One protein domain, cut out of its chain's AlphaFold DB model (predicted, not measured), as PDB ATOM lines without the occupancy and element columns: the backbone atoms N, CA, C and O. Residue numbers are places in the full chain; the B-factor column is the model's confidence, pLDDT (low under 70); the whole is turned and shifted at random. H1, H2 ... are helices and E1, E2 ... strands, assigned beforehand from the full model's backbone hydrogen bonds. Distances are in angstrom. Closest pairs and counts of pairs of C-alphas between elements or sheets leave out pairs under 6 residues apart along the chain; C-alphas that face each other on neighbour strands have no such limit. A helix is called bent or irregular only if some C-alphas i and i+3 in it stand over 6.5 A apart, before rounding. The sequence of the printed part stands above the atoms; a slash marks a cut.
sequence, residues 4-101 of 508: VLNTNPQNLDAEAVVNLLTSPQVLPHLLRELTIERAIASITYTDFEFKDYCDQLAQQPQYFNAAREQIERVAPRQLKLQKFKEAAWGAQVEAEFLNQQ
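Overview. This is residues 4 to 101 of the 508 residues of the protein "Peptidylprolyl isomerase" of Spirulina sp. DLM2.Bin59 (UniProt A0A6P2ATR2). What is the shape? An open chain of helices runs from a small strand hairpin, E1 and E2, through H1 and H2 to a long bent helix H4, whose first arm H4a is crossed by H3. Residues 6 to 11 and 88 to 101 stick out. What is it made of? The 98 printed residues, mostly helix by class, have E1, E2, H1, H2, H3, H4 in chain order, with E1 - E2 an antiparallel sheet. It is only just loose, close to extended, with a radius of gyration of the C-alphas of 18.6 A and spans of 53 by 36 by 26 A.

Along the chain. Where are the early elements? E1, residues 4 to 7, begins at C-alpha 4 (-43.323, -9.926, 38.118); E2 is residues 10 to 13, H1 14 to 21. H2, residues 27 to 40, measures 19.9 A, and H3, residues 47 to 58, 16.4 A. What of the last helix? H4, residues 68 to 99, was assigned as one helix by its hydrogen bonds but is bent: C-alphas 88 and 91 are 8.0 A apart. Arm H4a, residues 68 to 88, measures 29.5 A and is irregular, C-alphas 73 and 76 being 6.9 A apart, with a kink of 41 degrees near residue 75; H4b, residues 91 to 99, ends at C-alpha 99 (-17.028, -48.113, 64.311).

Arrangement. How do the strands pair? In the hairpin E1 and E2, N 10 and O 7 are 2.7 A apart, within hydrogen-bond range. How do the helices meet? H1 and H2 are close but not clearly touching, closest at the C-alphas of Leu 21 and Leu 27, 5.6 A. Residues 36 to 40 of H2 touch H4a about perpendicular at 79 degrees, closest at the C-alphas of Ile 40 and Lys 80, 5.7 A. H3 touches H4a, by its residues 71 to 79, only just about perpendicular at 71 degrees, closest at the C-alphas of Cys 54 and Ala 75, 6.2 A. And their backbones? Every O i to N i+4 pair is within hydrogen-bond range in H1, H2, H3 and H4b, and 15 of 17 in H4a.

Size, cuts and confidence. How far does it reach? The two farthest C-alphas, of Pro 9 and Asn 99, are 57.6 A apart. Is it whole? The printed part has no cut and no long link. Where is confidence low? Residues 4 to 12, 14 to 17, 19, 21 to 24 and 62 are under 70 in pLDDT.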
ATOM      1  N   VAL A   4     -44.023  -8.622  38.088       57.84
ATOM      2  CA  VAL A   4     -43.323  -9.926  38.118       57.84
ATOM      3  C   VAL A   4     -44.097 -10.971  38.927       57.84
ATOM      4  O   VAL A   4     -44.093 -12.143  38.560       57.84
ATOM      5  N   LEU A   5     -44.824 -10.561  39.973       48.00
ATOM      6  CA  LEU A   5     -45.674 -11.445  40.778       48.00
ATOM      7  C   LEU A   5     -46.984 -10.743  41.157       48.00
ATOM      8  O   LEU A   5     -46.977  -9.608  41.629       48.00
ATOM      9  N   ASN A   6     -48.111 -11.429  40.955       53.88
ATOM     10  CA  ASN A   6     -49.438 -10.942  41.328       53.88
ATOM     11  C   ASN A   6     -49.970 -11.781  42.496       53.88
ATOM     12  O   ASN A   6     -50.398 -12.919  42.306       53.88
ATOM     13  N   THR A   7     -49.910 -11.227  43.704       50.16
ATOM     14  CA  THR A   7     -50.451 -11.836  44.922       50.16
ATOM     15  C   THR A   7     -51.564 -10.932  45.422       50.16
ATOM     16  O   THR A   7     -51.283  -9.882  45.981       50.16
ATOM     17  N   ASN A   8     -52.831 -11.273  45.194       44.72
ATOM     18  CA  ASN A   8     -53.957 -10.424  45.601       44.72
ATOM     19  C   ASN A   8     -53.869 -10.110  47.120       44.72
ATOM     20  O   ASN A   8     -53.863 -11.072  47.890       44.72
ATOM     21  N   PRO A   9     -53.761  -8.838  47.585       52.00
ATOM     22  CA  PRO A   9     -54.068  -7.566  46.908       52.00
ATOM     23  C   PRO A   9     -52.869  -6.696  46.453       52.00
ATOM     24  O   PRO A   9     -53.056  -5.513  46.167       52.00
ATOM     25  N   GLN A  10     -51.644  -7.219  46.376       58.47
ATOM     26  CA  GLN A  10     -50.446  -6.469  45.972       58.47
ATOM     27  C   GLN A  10     -49.798  -7.019  44.689       58.47
ATOM     28  O   GLN A  10     -49.428  -8.188  44.586       58.47
ATOM     29  N   ASN A  11     -49.625  -6.132  43.707       62.47
ATOM     30  CA  ASN A  11     -48.780  -6.368  42.541       62.47
ATOM     31  C   ASN A  11     -47.340  -6.021  42.920       62.47
ATOM     32  O   ASN A  11     -47.045  -4.853  43.171       62.47
ATOM     33  N   LEU A  12     -46.462  -7.020  42.958       64.69
ATOM     34  CA  LEU A  12     -45.046  -6.818  43.241       64.69
ATOM     35  C   LEU A  12     -44.306  -6.572  41.921       64.69
ATOM     36  O   LEU A  12     -44.381  -7.367  40.972       64.69
ATOM     37  N   ASP A  13     -43.606  -5.446  41.850       73.81
ATOM     38  CA  ASP A  13     -42.655  -5.182  40.778       73.81
ATOM     39  C   ASP A  13     -41.338  -5.940  41.015       73.81
ATOM     40  O   ASP A  13     -41.138  -6.596  42.040       73.81
ATOM     41  N   ALA A  14     -40.446  -5.910  40.024       65.44
ATOM     42  CA  ALA A  14     -39.185  -6.644  40.084       65.44
ATOM     43  C   ALA A  14     -38.328  -6.253  41.301       65.44
ATOM     44  O   ALA A  14     -37.674  -7.110  41.888       65.44
ATOM     45  N   GLU A  15     -38.353  -4.980  41.696       67.75
ATOM     46  CA  GLU A  15     -37.570  -4.464  42.818       67.75
ATOM     47  C   GLU A  15     -38.146  -4.927  44.163       67.75
ATOM     48  O   GLU A  15     -37.406  -5.406  45.021       67.75
ATOM     49  N   ALA A  16     -39.472  -4.902  44.322       64.50
ATOM     50  CA  ALA A  16     -40.151  -5.426  45.504       64.50
ATOM     51  C   ALA A  16     -39.944  -6.940  45.673       64.50
ATOM     52  O   ALA A  16     -39.738  -7.410  46.794       64.50
ATOM     53  N   VAL A  17     -39.942  -7.704  44.573       68.44
ATOM     54  CA  VAL A  17     -39.620  -9.140  44.605       68.44
ATOM     55  C   VAL A  17     -38.168  -9.363  45.027       68.44
ATOM     56  O   VAL A  17     -37.919 -10.193  45.896       68.44
ATOM     57  N   VAL A  18     -37.210  -8.614  44.470       70.50
ATOM     58  CA  VAL A  18     -35.795  -8.726  44.863       70.50
ATOM     59  C   VAL A  18     -35.617  -8.411  46.350       70.50
ATOM     60  O   VAL A  18     -35.005  -9.209  47.055       70.50
ATOM     61  N   ASN A  19     -36.234  -7.337  46.852       67.94
ATOM     62  CA  ASN A  19     -36.174  -6.966  48.269       67.94
ATOM     63  C   ASN A  19     -36.757  -8.053  49.191       67.94
ATOM     64  O   ASN A  19     -36.203  -8.331  50.259       67.94
ATOM     65  N   LEU A  20     -37.848  -8.705  48.773       71.75
ATOM     66  CA  LEU A  20     -38.447  -9.821  49.505       71.75
ATOM     67  C   LEU A  20     -37.526 -11.049  49.522       71.75
ATOM     68  O   LEU A  20     -37.362 -11.675  50.571       71.75
ATOM     69  N   LEU A  21     -36.900 -11.373  48.389       66.12
ATOM     70  CA  LEU A  21     -35.957 -12.490  48.265       66.12
ATOM     71  C   LEU A  21     -34.668 -12.257  49.063       66.12
ATOM     72  O   LEU A  21     -34.079 -13.219  49.548       66.12
ATOM     73  N   THR A  22     -34.261 -11.000  49.252       66.62
ATOM     74  CA  THR A  22     -33.134 -10.619  50.121       66.62
ATOM     75  C   THR A  22     -33.514 -10.482  51.597       66.62
ATOM     76  O   THR A  22     -32.657 -10.162  52.419       66.62
ATOM     77  N   SER A  23     -34.781 -10.705  51.966       69.56
ATOM     78  CA  SER A  23     -35.206 -10.603  53.364       69.56
ATOM     79  C   SER A  23     -34.586 -11.716  54.231       69.56
ATOM     80  O   SER A  23     -34.437 -12.849  53.760       69.56
ATOM     81  N   PRO A  24     -34.298 -11.460  55.524       68.31
ATOM     82  CA  PRO A  24     -33.677 -12.447  56.416       68.31
ATOM     83  C   PRO A  24     -34.480 -13.741  56.621       68.31
ATOM     84  O   PRO A  24     -33.917 -14.753  57.028       68.31
ATOM     85  N   GLN A  25     -35.792 -13.721  56.360       70.50
ATOM     86  CA  GLN A  25     -36.661 -14.895  56.503       70.50
ATOM     87  C   GLN A  25     -36.716 -15.742  55.224       70.50
ATOM     88  O   GLN A  25     -36.797 -16.964  55.301       70.50
ATOM     89  N   VAL A  26     -36.656 -15.109  54.047       76.69
ATOM     90  CA  VAL A  26     -36.814 -15.791  52.750       76.69
ATOM     91  C   VAL A  26     -35.470 -16.237  52.183       76.69
ATOM     92  O   VAL A  26     -35.373 -17.323  51.609       76.69
ATOM     93  N   LEU A  27     -34.417 -15.441  52.378       73.44
ATOM     94  CA  LEU A  27     -33.107 -15.699  51.792       73.44
ATOM     95  C   LEU A  27     -32.517 -17.065  52.195       73.44
ATOM     96  O   LEU A  27     -32.097 -17.790  51.296       73.44
ATOM     97  N   PRO A  28     -32.535 -17.507  53.473       74.12
ATOM     98  CA  PRO A  28     -32.013 -18.829  53.829       74.12
ATOM     99  C   PRO A  28     -32.772 -19.981  53.158       74.12
ATOM    100  O   PRO A  28     -32.177 -21.005  52.823       74.12
ATOM    101  N   HIS A  29     -34.083 -19.828  52.943       76.88
ATOM    102  CA  HIS A  29     -34.898 -20.831  52.252       76.88
ATOM    103  C   HIS A  29     -34.583 -20.860  50.757       76.88
ATOM    104  O   HIS A  29     -34.408 -21.935  50.193       76.88
ATOM    105  N   LEU A  30     -34.419 -19.692  50.133       76.88
ATOM    106  CA  LEU A  30     -33.980 -19.596  48.744       76.88
ATOM    107  C   LEU A  30     -32.590 -20.218  48.547       76.88
ATOM    108  O   LEU A  30     -32.404 -21.012  47.630       76.88
ATOM    109  N   LEU A  31     -31.628 -19.902  49.421       77.19
ATOM    110  CA  LEU A  31     -30.279 -20.472  49.372       77.19
ATOM    111  C   LEU A  31     -30.306 -21.992  49.534       77.19
ATOM    112  O   LEU A  31     -29.624 -22.698  48.791       77.19
ATOM    113  N   ARG A  32     -31.131 -22.510  50.450       84.00
ATOM    114  CA  ARG A  32     -31.347 -23.952  50.600       84.00
ATOM    115  C   ARG A  32     -31.870 -24.576  49.308       84.00
ATOM    116  O   ARG A  32     -31.300 -25.559  48.844       84.00
ATOM    117  N   GLU A  33     -32.916 -24.004  48.715       83.81
ATOM    118  CA  GLU A  33     -33.516 -24.526  47.482       83.81
ATOM    119  C   GLU A  33     -32.518 -24.510  46.317       83.81
ATOM    120  O   GLU A  33     -32.330 -25.534  45.666       83.81
ATOM    121  N   LEU A  34     -31.785 -23.410  46.115       80.88
ATOM    122  CA  LEU A  34     -30.741 -23.317  45.086       80.88
ATOM    123  C   LEU A  34     -29.600 -24.317  45.314       80.88
ATOM    124  O   LEU A  34     -29.094 -24.916  44.361       80.88
ATOM    125  N   THR A  35     -29.208 -24.518  46.571       83.19
ATOM    126  CA  THR A  35     -28.175 -25.489  46.949       83.19
ATOM    127  C   THR A  35     -28.620 -26.911  46.628       83.19
ATOM    128  O   THR A  35     -27.843 -27.679  46.061       83.19
ATOM    129  N   ILE A  36     -29.880 -27.248  46.924       83.50
ATOM    130  CA  ILE A  36     -30.466 -28.544  46.571       83.50
ATOM    131  C   ILE A  36     -30.478 -28.718  45.055       83.50
ATOM    132  O   ILE A  36     -29.946 -29.717  44.579       83.50
ATOM    133  N   GLU A  37     -31.017 -27.755  44.298       85.50
ATOM    134  CA  GLU A  37     -31.108 -27.851  42.835       85.50
ATOM    135  C   GLU A  37     -29.733 -28.061  42.190       85.50
ATOM    136  O   GLU A  37     -29.576 -28.908  41.311       85.50
ATOM    137  N   ARG A  38     -28.704 -27.362  42.679       84.38
ATOM    138  CA  ARG A  38     -27.326 -27.544  42.214       84.38
ATOM    139  C   ARG A  38     -26.771 -28.925  42.560       84.38
ATOM    140  O   ARG A  38     -26.140 -29.546  41.708       84.38
ATOM    141  N   ALA A  39     -27.004 -29.405  43.779       85.31
ATOM    142  CA  ALA A  39     -26.506 -30.699  44.241       85.31
ATOM    143  C   ALA A  39     -27.149 -31.881  43.504       85.31
ATOM    144  O   ALA A  39     -26.491 -32.887  43.245       85.31
ATOM    145  N   ILE A  40     -28.421 -31.751  43.121       90.31
ATOM    146  CA  ILE A  40     -29.146 -32.803  42.405       90.31
ATOM    147  C   ILE A  40     -29.053 -32.682  40.876       90.31
ATOM    148  O   ILE A  40     -29.528 -33.572  40.168       90.31
ATOM    149  N   ALA A  41     -28.447 -31.614  40.343       88.12
ATOM    150  CA  ALA A  41     -28.415 -31.323  38.907       88.12
ATOM    151  C   ALA A  41     -27.766 -32.445  38.078       88.12
ATOM    152  O   ALA A  41     -28.281 -32.809  37.022       88.12
ATOM    153  N   SER A  42     -26.664 -33.016  38.573       86.00
ATOM    154  CA  SER A  42     -25.933 -34.106  37.916       86.00
ATOM    155  C   SER A  42     -26.493 -35.497  38.223       86.00
ATOM    156  O   SER A  42     -26.000 -36.483  37.680       86.00
ATOM    157  N   ILE A  43     -27.498 -35.603  39.097       91.69
ATOM    158  CA  ILE A  43     -28.067 -36.889  39.492       91.69
ATOM    159  C   ILE A  43     -29.074 -37.353  38.443       91.69
ATOM    160  O   ILE A  43     -30.062 -36.676  38.133       91.69
ATOM    161  N   THR A  44     -28.835 -38.554  37.933       93.25
ATOM    162  CA  THR A  44     -29.712 -39.253  36.996       93.25
ATOM    163  C   THR A  44     -30.437 -40.403  37.685       93.25
ATOM    164  O   THR A  44     -29.939 -40.982  38.653       93.25
ATOM    165  N   TYR A  45     -31.596 -40.770  37.153       93.31
ATOM    166  CA  TYR A  45     -32.336 -41.969  37.532       93.31
ATOM    167  C   TYR A  45     -32.857 -42.659  36.272       93.31
ATOM    168  O   TYR A  45     -33.012 -42.025  35.226       93.31
ATOM    169  N   THR A  46     -33.108 -43.959  36.371       95.00
ATOM    170  CA  THR A  46     -33.746 -44.735  35.299       95.00
ATOM    171  C   THR A  46     -35.269 -44.712  35.430       95.00
ATOM    172  O   THR A  46     -35.800 -44.457  36.511       95.00
ATOM    173  N   ASP A  47     -35.988 -45.038  34.354       92.62
ATOM    174  CA  ASP A  47     -37.456 -45.140  34.386       92.62
ATOM    175  C   ASP A  47     -37.949 -46.205  35.376       92.62
ATOM    176  O   ASP A  47     -39.005 -46.053  35.989       92.62
ATOM    177  N   PHE A  48     -37.167 -47.277  35.558       93.44
ATOM    178  CA  PHE A  48     -37.463 -48.316  36.539       93.44
ATOM    179  C   PHE A  48     -37.386 -47.766  37.967       93.44
ATOM    180  O   PHE A  48     -38.340 -47.914  38.724       93.44
ATOM    181  N   GLU A  49     -36.293 -47.078  38.302       91.62
ATOM    182  CA  GLU A  49     -36.113 -46.442  39.614       91.62
ATOM    183  C   GLU A  49     -37.177 -45.375  39.878       91.62
ATOM    184  O   GLU A  49     -37.691 -45.271  40.985       91.62
ATOM    185  N   PHE A  50     -37.538 -44.595  38.857       92.88
ATOM    186  CA  PHE A  50     -38.587 -43.589  38.971       92.88
ATOM    187  C   PHE A  50     -39.951 -44.210  39.277       92.88
ATOM    188  O   PHE A  50     -40.664 -43.726  40.156       92.88
ATOM    189  N   LYS A  51     -40.310 -45.288  38.571       91.94
ATOM    190  CA  LYS A  51     -41.577 -45.988  38.785       91.94
ATOM    191  C   LYS A  51     -41.631 -46.633  40.167       91.94
ATOM    192  O   LYS A  51     -42.606 -46.418  40.876       91.94
ATOM    193  N   ASP A  52     -40.577 -47.353  40.547       93.00
ATOM    194  CA  ASP A  52     -40.463 -47.974  41.870       93.00
ATOM    195  C   ASP A  52     -40.578 -46.923  42.981       93.00
ATOM    196  O   ASP A  52     -41.352 -47.081  43.922       93.00
ATOM    197  N   TYR A  53     -39.910 -45.780  42.820       91.19
ATOM    198  CA  TYR A  53     -39.998 -44.688  43.780       91.19
ATOM    199  C   TYR A  53     -41.394 -44.053  43.856       91.19
ATOM    200  O   TYR A  53     -41.868 -43.750  44.947       91.19
ATOM    201  N   CYS A  54     -42.089 -43.872  42.729       88.62
ATOM    202  CA  CYS A  54     -43.477 -43.399  42.742       88.62
ATOM    203  C   CYS A  54     -44.405 -44.388  43.462       88.62
ATOM    204  O   CYS A  54     -45.267 -43.960  44.231       88.62
ATOM    205  N   ASP A  55     -44.210 -45.690  43.244       90.00
ATOM    206  CA  ASP A  55     -44.983 -46.748  43.896       90.00
ATOM    207  C   ASP A  55     -44.697 -46.787  45.412       90.00
ATOM    208  O   ASP A  55     -45.616 -46.986  46.208       90.00
ATOM    209  N   GLN A  56     -43.450 -46.541  45.833       86.94
ATOM    210  CA  GLN A  56     -43.077 -46.385  47.243       86.94
ATOM    211  C   GLN A  56     -43.665 -45.112  47.861       86.94
ATOM    212  O   GLN A  56     -44.203 -45.160  48.966       86.94
ATOM    213  N   LEU A  57     -43.599 -43.974  47.159       85.31
ATOM    214  CA  LEU A  57     -44.194 -42.721  47.622       85.31
ATOM    215  C   LEU A  57     -45.701 -42.872  47.814       85.31
ATOM    216  O   LEU A  57     -46.201 -42.469  48.855       85.31
ATOM    217  N   ALA A  58     -46.405 -43.509  46.876       85.69
ATOM    218  CA  ALA A  58     -47.845 -43.756  46.972       85.69
ATOM    219  C   ALA A  58     -48.245 -44.578  48.213       85.69
ATOM    220  O   ALA A  58     -49.368 -44.455  48.698       85.69
ATOM    221  N   GLN A  59     -47.334 -45.396  48.751       83.06
ATOM    222  CA  GLN A  59     -47.554 -46.169  49.979       83.06
ATOM    223  C   GLN A  59     -47.331 -45.348  51.257       83.06
ATOM    224  O   GLN A  59     -47.710 -45.792  52.342       83.06
ATOM    225  N   GLN A  60     -46.722 -44.162  51.167       77.12
ATOM    226  CA  GLN A  60     -46.520 -43.303  52.329       77.12
ATOM    227  C   GLN A  60     -47.840 -42.623  52.731       77.12
ATOM    228  O   GLN A  60     -48.555 -42.124  51.858       77.12
ATOM    229  N   PRO A  61     -48.140 -42.495  54.040       72.50
ATOM    230  CA  PRO A  61     -49.393 -41.894  54.515       72.50
ATOM    231  C   PRO A  61     -49.672 -40.499  53.936       72.50
ATOM    232  O   PRO A  61     -50.815 -40.148  53.663       72.50
ATOM    233  N   GLN A  62     -48.615 -39.723  53.685       69.75
ATOM    234  CA  GLN A  62     -48.687 -38.369  53.130       69.75
ATOM    235  C   GLN A  62     -49.103 -38.299  51.645       69.75
ATOM    236  O   GLN A  62     -49.562 -37.251  51.200       69.75
ATOM    237  N   TYR A  63     -48.967 -39.390  50.881       75.44
ATOM    238  CA  TYR A  63     -49.313 -39.452  49.453       75.44
ATOM    239  C   TYR A  63     -50.391 -40.499  49.134       75.44
ATOM    240  O   TYR A  63     -50.721 -40.679  47.965       75.44
ATOM    241  N   PHE A  64     -50.981 -41.144  50.146       72.50
ATOM    242  CA  PHE A  64     -51.948 -42.236  49.981       72.50
ATOM    243  C   PHE A  64     -53.161 -41.868  49.101       72.50
ATOM    244  O   PHE A  64     -53.628 -42.686  48.315       72.50
ATOM    245  N   ASN A  65     -53.624 -40.613  49.178       76.06
ATOM    246  CA  ASN A  65     -54.719 -40.078  48.354       76.06
ATOM    247  C   ASN A  65     -54.240 -39.129  47.238       76.06
ATOM    248  O   ASN A  65     -55.057 -38.489  46.574       76.06
ATOM    249  N   ALA A  66     -52.927 -38.977  47.042       78.94
ATOM    250  CA  ALA A  66     -52.403 -38.089  46.013       78.94
ATOM    251  C   ALA A  66     -52.622 -38.709  44.628       78.94
ATOM    252  O   ALA A  66     -52.324 -39.881  44.393       78.94
ATOM    253  N   ALA A  67     -53.118 -37.910  43.681       83.00
ATOM    254  CA  ALA A  67     -53.222 -38.353  42.296       83.00
ATOM    255  C   ALA A  67     -51.831 -38.735  41.764       83.00
ATOM    256  O   ALA A  67     -50.833 -38.087  42.086       83.00
ATOM    257  N   ARG A  68     -51.763 -39.746  40.890       82.62
ATOM    258  CA  ARG A  68     -50.497 -40.206  40.296       82.62
ATOM    259  C   ARG A  68     -49.700 -39.061  39.666       82.62
ATOM    260  O   ARG A  68     -48.501 -38.964  39.880       82.62
ATOM    261  N   GLU A  69     -50.383 -38.150  38.981       84.44
ATOM    262  CA  GLU A  69     -49.777 -36.952  38.394       84.44
ATOM    263  C   GLU A  69     -49.126 -36.041  39.446       84.44
ATOM    264  O   GLU A  69     -48.084 -35.444  39.197       84.44
ATOM    265  N   GLN A  70     -49.706 -35.930  40.644       78.25
ATOM    266  CA  GLN A  70     -49.131 -35.145  41.737       78.25
ATOM    267  C   GLN A  70     -47.862 -35.803  42.290       78.25
ATOM    268  O   GLN A  70     -46.877 -35.104  42.530       78.25
ATOM    269  N   ILE A  71     -47.866 -37.131  42.442       82.31
ATOM    270  CA  ILE A  71     -46.684 -37.903  42.853       82.31
ATOM    271  C   ILE A  71     -45.584 -37.757  41.798       82.31
ATOM    272  O   ILE A  71     -44.464 -37.377  42.130       82.31
ATOM    273  N   GLU A  72     -45.912 -37.942  40.519       87.38
ATOM    274  CA  GLU A  72     -44.970 -37.816  39.399       87.38
ATOM    275  C   GLU A  72     -44.377 -36.401  39.266       87.38
ATOM    276  O   GLU A  72     -43.275 -36.244  38.743       87.38
ATOM    277  N   ARG A  73     -45.048 -35.362  39.786       86.69
ATOM    278  CA  ARG A  73     -44.508 -33.991  39.835       86.69
ATOM    279  C   ARG A  73     -43.460 -33.784  40.926       86.69
ATOM    280  O   ARG A  73     -42.540 -32.997  40.718       86.69
ATOM    281  N   VAL A  74     -43.588 -34.445  42.078       86.88
ATOM    282  CA  VAL A  74     -42.661 -34.272  43.217       86.88
ATOM    283  C   VAL A  74     -41.561 -35.335  43.255       86.88
ATOM    284  O   VAL A  74     -40.447 -35.057  43.707       86.88
ATOM    285  N   ALA A  75     -41.850 -36.527  42.730       88.50
ATOM    286  CA  ALA A  75     -40.975 -37.691  42.744       88.50
ATOM    287  C   ALA A  75     -39.590 -37.448  42.119       88.50
ATOM    288  O   ALA A  75     -38.608 -37.842  42.746       88.50
ATOM    289  N   PRO A  76     -39.440 -36.761  40.964       89.38
ATOM    290  CA  PRO A  76     -38.134 -36.564  40.336       89.38
ATOM    291  C   PRO A  76     -37.129 -35.880  41.259       89.38
ATOM    292  O   PRO A  76     -35.992 -36.325  41.402       89.38
ATOM    293  N   ARG A  77     -37.563 -34.794  41.908       89.75
ATOM    294  CA  ARG A  77     -36.714 -34.000  42.797       89.75
ATOM    295  C   ARG A  77     -36.335 -34.798  44.039       89.75
ATOM    296  O   ARG A  77     -35.162 -34.835  44.402       89.75
ATOM    297  N   GLN A  78     -37.310 -35.457  44.666       89.31
ATOM    298  CA  GLN A  78     -37.072 -36.230  45.886       89.31
ATOM    299  C   GLN A  78     -36.195 -37.463  45.630       89.31
ATOM    300  O   GLN A  78     -35.264 -37.705  46.396       89.31
ATOM    301  N   LEU A  79     -36.407 -38.173  44.516       92.19
ATOM    302  CA  LEU A  79     -35.585 -39.316  44.118       92.19
ATOM    303  C   LEU A  79     -34.133 -38.901  43.890       92.19
ATOM    304  O   LEU A  79     -33.212 -39.524  44.418       92.19
ATOM    305  N   LYS A  80     -33.906 -37.821  43.132       91.25
ATOM    306  CA  LYS A  80     -32.548 -37.314  42.921       91.25
ATOM    307  C   LYS A  80     -31.891 -36.895  44.233       91.25
ATOM    308  O   LYS A  80     -30.713 -37.170  44.432       91.25
ATOM    309  N   LEU A  81     -32.646 -36.273  45.138       90.88
ATOM    310  CA  LEU A  81     -32.144 -35.890  46.453       90.88
ATOM    311  C   LEU A  81     -31.784 -37.109  47.314       90.88
ATOM    312  O   LEU A  81     -30.749 -37.095  47.977       90.88
ATOM    313  N   GLN A  82     -32.589 -38.172  47.291       90.56
ATOM    314  CA  GLN A  82     -32.272 -39.419  47.987       90.56
ATOM    315  C   GLN A  82     -31.002 -40.056  47.418       90.56
ATOM    316  O   GLN A  82     -30.092 -40.374  48.177       90.56
ATOM    317  N   LYS A  83     -30.892 -40.166  46.088       93.25
ATOM    318  CA  LYS A  83     -29.693 -40.696  45.419       93.25
ATOM    319  C   LYS A  83     -28.453 -39.846  45.688       93.25
ATOM    320  O   LYS A  83     -27.368 -40.393  45.846       93.25
ATOM    321  N   PHE A  84     -28.605 -38.525  45.763       94.06
ATOM    322  CA  PHE A  84     -27.526 -37.627  46.167       94.06
ATOM    323  C   PHE A  84     -27.039 -37.946  47.584       94.06
ATOM    324  O   PHE A  84     -25.843 -38.148  47.778       94.06
ATOM    325  N   LYS A  85     -27.953 -38.041  48.560       92.06
ATOM    326  CA  LYS A  85     -27.608 -38.365  49.955       92.06
ATOM    327  C   LYS A  85     -26.925 -39.723  50.073       92.06
ATOM    328  O   LYS A  85     -25.913 -39.849  50.754       92.06
ATOM    329  N   GLU A  86     -27.465 -40.703  49.365       92.44
ATOM    330  CA  GLU A  86     -26.944 -42.061  49.289       92.44
ATOM    331  C   GLU A  86     -25.505 -42.081  48.752       92.44
ATOM    332  O   GLU A  86     -24.609 -42.637  49.384       92.44
ATOM    333  N   ALA A  87     -25.260 -41.411  47.621       92.94
ATOM    334  CA  ALA A  87     -23.939 -41.335  47.007       92.94
ATOM    335  C   ALA A  87     -22.930 -40.547  47.859       92.94
ATOM    336  O   ALA A  87     -21.748 -40.885  47.878       92.94
ATOM    337  N   ALA A  88     -23.383 -39.501  48.554       91.69
ATOM    338  CA  ALA A  88     -22.521 -38.648  49.364       91.69
ATOM    339  C   ALA A  88     -22.146 -39.282  50.714       91.69
ATOM    340  O   ALA A  88     -20.997 -39.166  51.140       91.69
ATOM    341  N   TRP A  89     -23.094 -39.945  51.391       94.62
ATOM    342  CA  TRP A  89     -22.922 -40.359  52.789       94.62
ATOM    343  C   TRP A  89     -23.279 -41.813  53.097       94.62
ATOM    344  O   TRP A  89     -22.924 -42.264  54.182       94.62
ATOM    345  N   GLY A  90     -23.915 -42.567  52.194       90.75
ATOM    346  CA  GLY A  90     -24.387 -43.930  52.485       90.75
ATOM    347  C   GLY A  90     -23.282 -44.842  53.030       90.75
ATOM    348  O   GLY A  90     -23.384 -45.354  54.145       90.75
ATOM    349  N   ALA A  91     -22.162 -44.942  52.308       91.06
ATOM    350  CA  ALA A  91     -21.013 -45.750  52.728       91.06
ATOM    351  C   ALA A  91     -20.339 -45.231  54.016       91.06
ATOM    352  O   ALA A  91     -19.838 -46.015  54.822       91.06
ATOM    353  N   GLN A  92     -20.324 -43.911  54.230       88.19
ATOM    354  CA  GLN A  92     -19.720 -43.314  55.426       88.19
ATOM    355  C   GLN A  92     -20.553 -43.589  56.675       88.19
ATOM    356  O   GLN A  92     -19.991 -43.919  57.712       88.19
ATOM    357  N   VAL A  93     -21.878 -43.471  56.570       89.88
ATOM    358  CA  VAL A  93     -22.823 -43.754  57.658       89.88
ATOM    359  C   VAL A  93     -22.728 -45.218  58.078       89.88
ATOM    360  O   VAL A  93     -22.704 -45.519  59.270       89.88
ATOM    361  N   GLU A  94     -22.620 -46.128  57.110       87.38
ATOM    362  CA  GLU A  94     -22.407 -47.553  57.375       87.38
ATOM    363  C   GLU A  94     -21.086 -47.806  58.106       87.38
ATOM    364  O   GLU A  94     -21.067 -48.465  59.148       87.38
ATOM    365  N   ALA A  95     -19.982 -47.240  57.611       87.50
ATOM    366  CA  ALA A  95     -18.675 -47.380  58.245       87.50
ATOM    367  C   ALA A  95     -18.634 -46.756  59.653       87.50
ATOM    368  O   ALA A  95     -18.066 -47.336  60.578       87.50
ATOM    369  N   GLU A  96     -19.242 -45.585  59.844       85.12
ATOM    370  CA  GLU A  96     -19.338 -44.924  61.146       85.12
ATOM    371  C   GLU A  96     -20.149 -45.757  62.134       85.12
ATOM    372  O   GLU A  96     -19.713 -45.936  63.270       85.12
ATOM    373  N   PHE A  97     -21.288 -46.300  61.706       85.88
ATOM    374  CA  PHE A  97     -22.095 -47.167  62.553       85.88
ATOM    375  C   PHE A  97     -21.298 -48.388  63.022       85.88
ATOM    376  O   PHE A  97     -21.317 -48.705  64.208       85.88
ATOM    377  N   LEU A  98     -20.550 -49.039  62.124       84.94
ATOM    378  CA  LEU A  98     -19.707 -50.185  62.484       84.94
ATOM    379  C   LEU A  98     -18.610 -49.816  63.493       84.94
ATOM    380  O   LEU A  98     -18.283 -50.618  64.365       84.94
ATOM    381  N   ASN A  99     -18.067 -48.600  63.402       83.62
ATOM    382  CA  ASN A  99     -17.028 -48.113  64.311       83.62
ATOM    383  C   ASN A  99     -17.577 -47.564  65.641       83.62
ATOM    384  O   ASN A  99     -16.833 -47.490  66.616       83.62
ATOM    385  N   GLN A 100     -18.843 -47.141  65.688       79.88
ATOM    386  CA  GLN A 100     -19.437 -46.428  66.827       79.88
ATOM    387  C   GLN A 100     -20.822 -46.961  67.217       79.88
ATOM    388  O   GLN A 100     -21.666 -46.196  67.681       79.88
ATOM    389  N   GLN A 101     -21.075 -48.263  67.064       80.56
ATOM    390  CA  GLN A 101     -22.388 -48.854  67.350       80.56
ATOM    391  C   GLN A 101     -22.882 -48.517  68.767       80.56
ATOM    392  O   GLN A 101     -24.031 -48.110  68.937       80.56
TER     393      GLN A 101